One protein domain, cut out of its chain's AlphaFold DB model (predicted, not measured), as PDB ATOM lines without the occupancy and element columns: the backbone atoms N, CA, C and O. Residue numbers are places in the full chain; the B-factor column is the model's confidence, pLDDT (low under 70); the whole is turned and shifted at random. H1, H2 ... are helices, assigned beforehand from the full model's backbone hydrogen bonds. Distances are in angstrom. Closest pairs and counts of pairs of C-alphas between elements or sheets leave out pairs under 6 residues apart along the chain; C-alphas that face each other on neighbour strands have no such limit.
ATOM      1  N   HIS A   2     -36.256  -0.710 -46.353       79.88
ATOM      2  CA  HIS A   2     -34.845  -0.321 -46.451       79.88
ATOM      3  C   HIS A   2     -34.051  -0.630 -45.165       79.88
ATOM      4  O   HIS A   2     -33.121  -1.425 -45.224       79.88
ATOM      5  N   THR A   3     -34.533  -0.216 -43.986       82.94
ATOM      6  CA  THR A   3     -33.953  -0.558 -42.664       82.94
ATOM      7  C   THR A   3     -33.746  -2.061 -42.437       82.94
ATOM      8  O   THR A   3     -32.771  -2.484 -41.824       82.94
ATOM      9  N   VAL A   4     -34.639  -2.905 -42.963       86.00
ATOM     10  CA  VAL A   4     -34.509  -4.366 -42.848       86.00
ATOM     11  C   VAL A   4     -33.363  -4.857 -43.733       86.00
ATOM     12  O   VAL A   4     -32.523  -5.619 -43.268       86.00
ATOM     13  N   MET A   5     -33.239  -4.358 -44.964       88.00
ATOM     14  CA  MET A   5     -32.101  -4.672 -45.843       88.00
ATOM     15  C   MET A   5     -30.754  -4.206 -45.266       88.00
ATOM     16  O   MET A   5     -29.731  -4.871 -45.459       88.00
ATOM     17  N   GLN A   6     -30.754  -3.116 -44.498       86.06
ATOM     18  CA  GLN A   6     -29.570  -2.606 -43.802       86.06
ATOM     19  C   GLN A   6     -29.093  -3.503 -42.658       86.06
ATOM     20  O   GLN A   6     -27.896  -3.549 -42.383       86.06
ATOM     21  N   GLN A   7     -30.017  -4.188 -41.982       87.88
ATOM     22  CA  GLN A   7     -29.747  -4.831 -40.693       87.88
ATOM     23  C   GLN A   7     -29.865  -6.358 -40.722       87.88
ATOM     24  O   GLN A   7     -29.310  -7.017 -39.845       87.88
ATOM     25  N   VAL A   8     -30.544  -6.937 -41.720       89.81
ATOM     26  CA  VAL A   8     -30.663  -8.396 -41.860       89.81
ATOM     27  C   VAL A   8     -29.281  -9.024 -41.969       89.81
ATOM     28  O   VAL A   8     -28.431  -8.581 -42.748       89.81
ATOM     29  N   ASP A   9     -29.073 -10.074 -41.190       89.69
ATOM     30  CA  ASP A   9     -27.903 -10.924 -41.272       89.69
ATOM     31  C   ASP A   9     -28.199 -12.073 -42.243       89.69
ATOM     32  O   ASP A   9     -28.897 -13.040 -41.926       89.69
ATOM     33  N   TRP A  10     -27.680 -11.947 -43.462       88.06
ATOM     34  CA  TRP A  10     -27.857 -12.938 -44.526       88.06
ATOM     35  C   TRP A  10     -26.960 -14.171 -44.384       88.06
ATOM     36  O   TRP A  10     -27.034 -15.065 -45.226       88.06
ATOM     37  N   GLN A  11     -26.109 -14.242 -43.354       86.69
ATOM     38  CA  GLN A  11     -25.413 -15.484 -42.995       86.69
ATOM     39  C   GLN A  11     -26.295 -16.405 -42.140       86.69
ATOM     40  O   GLN A  11     -25.982 -17.585 -41.969       86.69
ATOM     41  N   ARG A  12     -27.405 -15.877 -41.608       90.88
ATOM     42  CA  ARG A  12     -28.426 -16.628 -40.871       90.88
ATOM     43  C   ARG A  12     -29.526 -17.117 -41.817       90.88
ATOM     44  O   ARG A  12     -29.425 -17.034 -43.037       90.88
ATOM     45  N   ASP A  13     -30.586 -17.669 -41.236       90.50
ATOM     46  CA  ASP A  13     -31.758 -18.124 -41.975       90.50
ATOM     47  C   ASP A  13     -32.429 -16.963 -42.739       90.50
ATOM     48  O   ASP A  13     -32.992 -16.041 -42.139       90.50
ATOM     49  N   ILE A  14     -32.351 -17.036 -44.071       92.44
ATOM     50  CA  ILE A  14     -32.938 -16.098 -45.040       92.44
ATOM     51  C   ILE A  14     -34.275 -16.594 -45.616       92.44
ATOM     52  O   ILE A  14     -34.788 -16.017 -46.579       92.44
ATOM     53  N   THR A  15     -34.860 -17.663 -45.063       93.38
ATOM     54  CA  THR A  15     -36.252 -18.027 -45.370       93.38
ATOM     55  C   THR A  15     -37.206 -16.939 -44.857       93.38
ATOM     56  O   THR A  15     -36.841 -16.174 -43.961       93.38
ATOM     57  N   PRO A  16     -38.453 -16.852 -45.355       93.81
ATOM     58  CA  PRO A  16     -39.406 -15.855 -44.859       93.81
ATOM     59  C   PRO A  16     -39.637 -15.943 -43.341       93.81
ATOM     60  O   PRO A  16     -39.804 -14.918 -42.684       93.81
ATOM     61  N   ALA A  17     -39.596 -17.156 -42.774       92.38
ATOM     62  CA  ALA A  17     -39.694 -17.381 -41.333       92.38
ATOM     63  C   ALA A  17     -38.437 -16.900 -40.587       92.38
ATOM     64  O   ALA A  17     -38.552 -16.234 -39.556       92.38
ATOM     65  N   GLY A  18     -37.248 -17.172 -41.134       92.81
ATOM     66  CA  GLY A  18     -35.982 -16.661 -40.610       92.81
ATOM     67  C   GLY A  18     -35.920 -15.133 -40.609       92.81
ATOM     68  O   GLY A  18     -35.594 -14.529 -39.588       92.81
ATOM     69  N   ILE A  19     -36.331 -14.493 -41.706       93.81
ATOM     70  CA  ILE A  19     -36.392 -13.029 -41.817       93.81
ATOM     71  C   ILE A  19     -37.416 -12.451 -40.837       93.81
ATOM     72  O   ILE A  19     -37.112 -11.461 -40.180       93.81
ATOM     73  N   ALA A  20     -38.590 -13.070 -40.675       93.00
ATOM     74  CA  ALA A  20     -39.579 -12.626 -39.691       93.00
ATOM     75  C   ALA A  20     -39.020 -12.660 -38.256       93.00
ATOM     76  O   ALA A  20     -39.218 -11.719 -37.489       93.00
ATOM     77  N   SER A  21     -38.262 -13.709 -37.919       94.06
ATOM     78  CA  SER A  21     -37.566 -13.815 -36.632       94.06
ATOM     79  C   SER A  21     -36.540 -12.691 -36.447       94.06
ATOM     80  O   SER A  21     -36.545 -12.002 -35.428       94.06
ATOM     81  N   GLN A  22     -35.713 -12.430 -37.464       95.25
ATOM     82  CA  GLN A  22     -34.740 -11.334 -37.428       95.25
ATOM     83  C   GLN A  22     -35.416  -9.957 -37.326       95.25
ATOM     84  O   GLN A  22     -34.944  -9.100 -36.588       95.25
ATOM     85  N   VAL A  23     -36.544  -9.742 -38.004       92.19
ATOM     86  CA  VAL A  23     -37.333  -8.501 -37.902       92.19
ATOM     87  C   VAL A  23     -37.840  -8.294 -36.477       92.19
ATOM     88  O   VAL A  23     -37.739  -7.187 -35.953       92.19
ATOM     89  N   GLN A  24     -38.298  -9.353 -35.805       92.12
ATOM     90  CA  GLN A  24     -38.685  -9.265 -34.397       92.12
ATOM     91  C   GLN A  24     -37.487  -8.939 -33.486       92.12
ATOM     92  O   GLN A  24     -37.636  -8.181 -32.528       92.12
ATOM     93  N   GLU A  25     -36.288  -9.450 -33.786       91.81
ATOM     94  CA  GLU A  25     -35.065  -9.044 -33.077       91.81
ATOM     95  C   GLU A  25     -34.752  -7.550 -33.271       91.81
ATOM     96  O   GLU A  25     -34.285  -6.910 -32.329       91.81
ATOM     97  N   LEU A  26     -35.017  -6.982 -34.454       91.56
ATOM     98  CA  LEU A  26     -34.853  -5.543 -34.702       91.56
ATOM     99  C   LEU A  26     -35.846  -4.707 -33.892       91.56
ATOM    100  O   LEU A  26     -35.455  -3.672 -33.357       91.56
ATOM    101  N   VAL A  27     -37.086  -5.180 -33.738       89.81
ATOM    102  CA  VAL A  27     -38.079  -4.545 -32.856       89.81
ATOM    103  C   VAL A  27     -37.618  -4.576 -31.404       89.81
ATOM    104  O   VAL A  27     -37.639  -3.556 -30.724       89.81
ATOM    105  N   ASN A  28     -37.122  -5.722 -30.932       90.31
ATOM    106  CA  ASN A  28     -36.627  -5.860 -29.558       90.31
ATOM    107  C   ASN A  28     -35.389  -4.991 -29.277       90.31
ATOM    108  O   ASN A  28     -35.103  -4.685 -28.124       90.31
ATOM    109  N   LYS A  29     -34.635  -4.629 -30.320       88.31
ATOM    110  CA  LYS A  29     -33.496  -3.703 -30.253       88.31
ATOM    111  C   LYS A  29     -33.901  -2.240 -30.459       88.31
ATOM    112  O   LYS A  29     -33.010  -1.404 -30.556       88.31
ATOM    113  N   GLU A  30     -35.197  -1.953 -30.575       87.19
ATOM    114  CA  GLU A  30     -35.745  -0.616 -30.845       87.19
ATOM    115  C   GLU A  30     -35.231  -0.001 -32.163       87.19
ATOM    116  O   GLU A  30     -35.225   1.212 -32.345       87.19
ATOM    117  N   ILE A  31     -34.801  -0.846 -33.110       82.75
ATOM    118  CA  ILE A  31     -34.355  -0.432 -34.452       82.75
ATOM    119  C   ILE A  31     -35.550  -0.300 -35.407       82.75
ATOM    120  O   ILE A  31     -35.484   0.451 -36.378       82.75
ATOM    121  N   LEU A  32     -36.629  -1.044 -35.151       86.06
ATOM    122  CA  LEU A  32     -37.860  -1.027 -35.939       86.06
ATOM    123  C   LEU A  32     -39.064  -0.870 -35.001       86.06
ATOM    124  O   LEU A  32     -39.155  -1.577 -33.996       86.06
ATOM    125  N   LEU A  33     -40.004   0.014 -35.323       85.06
ATOM    126  CA  LEU A  33     -41.239   0.160 -34.552       85.06
ATOM    127  C   LEU A  33     -42.201  -1.001 -34.847       85.06
ATOM    128  O   LEU A  33     -42.226  -1.550 -35.950       85.06
ATOM    129  N   ILE A  34     -43.050  -1.352 -33.875       84.81
ATOM    130  CA  ILE A  34     -44.045  -2.434 -34.017       84.81
ATOM    131  C   ILE A  34     -44.979  -2.179 -35.213       84.81
ATOM    132  O   ILE A  34     -45.346  -3.108 -35.932       84.81
ATOM    133  N   GLU A  35     -45.328  -0.920 -35.464       81.56
ATOM    134  CA  GLU A  35     -46.197  -0.510 -36.570       81.56
ATOM    135  C   GLU A  35     -45.538  -0.736 -37.942       81.56
ATOM    136  O   GLU A  35     -46.197  -1.157 -38.896       81.56
ATOM    137  N   GLU A  36     -44.218  -0.551 -38.032       81.00
ATOM    138  CA  GLU A  36     -43.440  -0.712 -39.265       81.00
ATOM    139  C   GLU A  36     -43.281  -2.179 -39.678       81.00
ATOM    140  O   GLU A  36     -43.106  -2.461 -40.866       81.00
ATOM    141  N   VAL A  37     -43.400  -3.123 -38.734       84.00
ATOM    142  CA  VAL A  37     -43.372  -4.571 -39.013       84.00
ATOM    143  C   VAL A  37     -44.441  -4.948 -40.039       84.00
ATOM    144  O   VAL A  37     -44.191  -5.771 -40.915       84.00
ATOM    145  N   SER A  38     -45.613  -4.308 -39.984       81.75
ATOM    146  CA  SER A  38     -46.718  -4.578 -40.914       81.75
ATOM    147  C   SER A  38     -46.398  -4.208 -42.373       81.75
ATOM    148  O   SER A  38     -46.991  -4.768 -43.294       81.75
ATOM    149  N   ALA A  39     -45.431  -3.310 -42.589       82.25
ATOM    150  CA  ALA A  39     -44.958  -2.883 -43.905       82.25
ATOM    151  C   ALA A  39     -43.747  -3.695 -44.411       82.25
ATOM    152  O   ALA A  39     -43.239  -3.445 -45.510       82.25
ATOM    153  N   VAL A  40     -43.247  -4.650 -43.621       85.62
ATOM    154  CA  VAL A  40     -42.133  -5.528 -43.991       85.62
ATOM    155  C   VAL A  40     -42.662  -6.732 -44.766       85.62
ATOM    156  O   VAL A  40     -43.228  -7.660 -44.195       85.62
ATOM    157  N   ASP A  41     -42.396  -6.767 -46.070       89.19
ATOM    158  CA  ASP A  41     -42.622  -7.963 -46.883       89.19
ATOM    159  C   ASP A  41     -41.441  -8.939 -46.748       89.19
ATOM    160  O   ASP A  41     -40.416  -8.826 -47.427       89.19
ATOM    161  N   THR A  42     -41.572  -9.910 -45.843       90.06
ATOM    162  CA  THR A  42     -40.532 -10.921 -45.601       90.06
ATOM    163  C   THR A  42     -40.342 -11.874 -46.782       90.06
ATOM    164  O   THR A  42     -39.249 -12.423 -46.949       90.06
ATOM    165  N   GLN A  43     -41.360 -12.052 -47.633       90.62
ATOM    166  CA  GLN A  43     -41.248 -12.870 -48.840       90.62
ATOM    167  C   GLN A  43     -40.403 -12.157 -49.890       90.62
ATOM    168  O   GLN A  43     -39.510 -12.780 -50.460       90.62
ATOM    169  N   ALA A  44     -40.617 -10.856 -50.094       88.75
ATOM    170  CA  ALA A  44     -39.833 -10.064 -51.040       88.75
ATOM    171  C   ALA A  44     -38.345  -9.990 -50.641       88.75
ATOM    172  O   ALA A  44     -37.463 -10.147 -51.488       88.75
ATOM    173  N   VAL A  45     -38.047  -9.842 -49.344       89.75
ATOM    174  CA  VAL A  45     -36.661  -9.896 -48.836       89.75
ATOM    175  C   VAL A  45     -36.038 -11.273 -49.077       89.75
ATOM    176  O   VAL A  45     -34.916 -11.369 -49.574       89.75
ATOM    177  N   SER A  46     -36.770 -12.353 -48.783       92.00
ATOM    178  CA  SER A  46     -36.294 -13.721 -49.028       92.00
ATOM    179  C   SER A  46     -36.055 -13.990 -50.520       92.00
ATOM    180  O   SER A  46     -35.058 -14.614 -50.899       92.00
ATOM    181  N   ALA A  47     -36.932 -13.468 -51.381       90.50
ATOM    182  CA  ALA A  47     -36.820 -13.572 -52.831       90.50
ATOM    183  C   ALA A  47     -35.563 -12.864 -53.358       90.50
ATOM    184  O   ALA A  47     -34.864 -13.428 -54.203       90.50
ATOM    185  N   PHE A  48     -35.215 -11.687 -52.820       93.19
ATOM    186  CA  PHE A  48     -33.962 -11.009 -53.161       93.19
ATOM    187  C   PHE A  48     -32.745 -11.882 -52.850       93.19
ATOM    188  O   PHE A  48     -31.925 -12.120 -53.738       93.19
ATOM    189  N   PHE A  49     -32.634 -12.412 -51.630       92.69
ATOM    190  CA  PHE A  49     -31.487 -13.245 -51.242       92.69
ATOM    191  C   PHE A  49     -31.434 -14.582 -51.997       92.69
ATOM    192  O   PHE A  49     -30.353 -15.129 -52.219       92.69
ATOM    193  N   SER A  50     -32.582 -15.080 -52.457       90.50
ATOM    194  CA  SER A  50     -32.675 -16.268 -53.316       90.50
ATOM    195  C   SER A  50     -32.373 -15.979 -54.794       90.50
ATOM    196  O   SER A  50     -32.152 -16.908 -55.570       90.50
ATOM    197  N   SER A  51     -32.350 -14.707 -55.204       91.44
ATOM    198  CA  SER A  51     -32.037 -14.302 -56.577       91.44
ATOM    199  C   SER A  51     -30.557 -14.516 -56.919       91.44
ATOM    200  O   SER A  51     -29.698 -14.586 -56.039       91.44
TER     201      SER A  51
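What this domain is: This is residues 2 to 51 of the 499 residues of the protein "PDDEXK_1 domain-containing protein" of Lupinus albus (UniProt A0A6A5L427). Two helices, H2 and H4, meet near their first residues in a wide V; short H3 sits near the last residues of H2, and H1 crosses H2 on one side of the V without clearly touching either arm. After H2 the chain folds back through H3, so that H4 begins beside the start of H2. The printed part has 50 residues with four named helices, in the order H1, H2, H3, H4, and no named strand; the class is all helix. It is compact, with a radius of gyration of the C-alphas of 9.9 A, and the C-alphas span 28 by 19 by 17 A.

Where its parts are: Begin with the longest helix, H2, residues 16 to 28: find C-alpha 16 at (-39.406, -15.855, -44.859), and from there the helix runs 18.5 A to C-alpha 28 at (-36.627, -5.860, -29.558). Next look at H4, residues 42 to 50, which runs 12.2 A from its first C-alpha to its last, C-alpha 50 at (-32.675, -16.268, -53.316). H1 is residues 2 to 7, 8.9 A from first to last C-alpha. H3 is residues 34 to 37, 5.5 A long by the same measure.

How they stand to each other: Start at H2, which touches H4 with residues 16 to 20 alone; their closest C-alphas, those of Pro 16 and Thr 42, are 5.1 A apart. The two stand at a steep tilt of 62 degrees and run opposite ways. H1 is close to H2 but not clearly touching: the closest C-alphas, those of Val 4 and Val 23, are 7.0 A apart, and the lines are about perpendicular, at 85 degrees. H1 is also close to H4 but not clearly touching, with the C-alphas of Met 5 and Val 45 closest at 7.6 A; they run the same way at a steep tilt of 64 degrees. Look then at Val 27 and Ile 34, the closest C-alphas of H2 and H3, 6.4 A apart: these helices are close but not clearly touching. H3 is apart from H1 and from H4. In H1, H2 and H4 every O i to N i+4 pair is within hydrogen-bond range, while H3, with 4 residues, is too short for such a pair.

The domain as a whole: Look for the two C-alphas farthest apart at Glu 30 and Ser 51, 29.4 A from each other. The printed part has no cut. The links from H2 to H3 and from H3 to H4 are tight, and the link from H1 to H2, with 8 residues between them, is short; no link is long. The mean pLDDT of the printed part of this model is 88.9, and no printed residue is under 70.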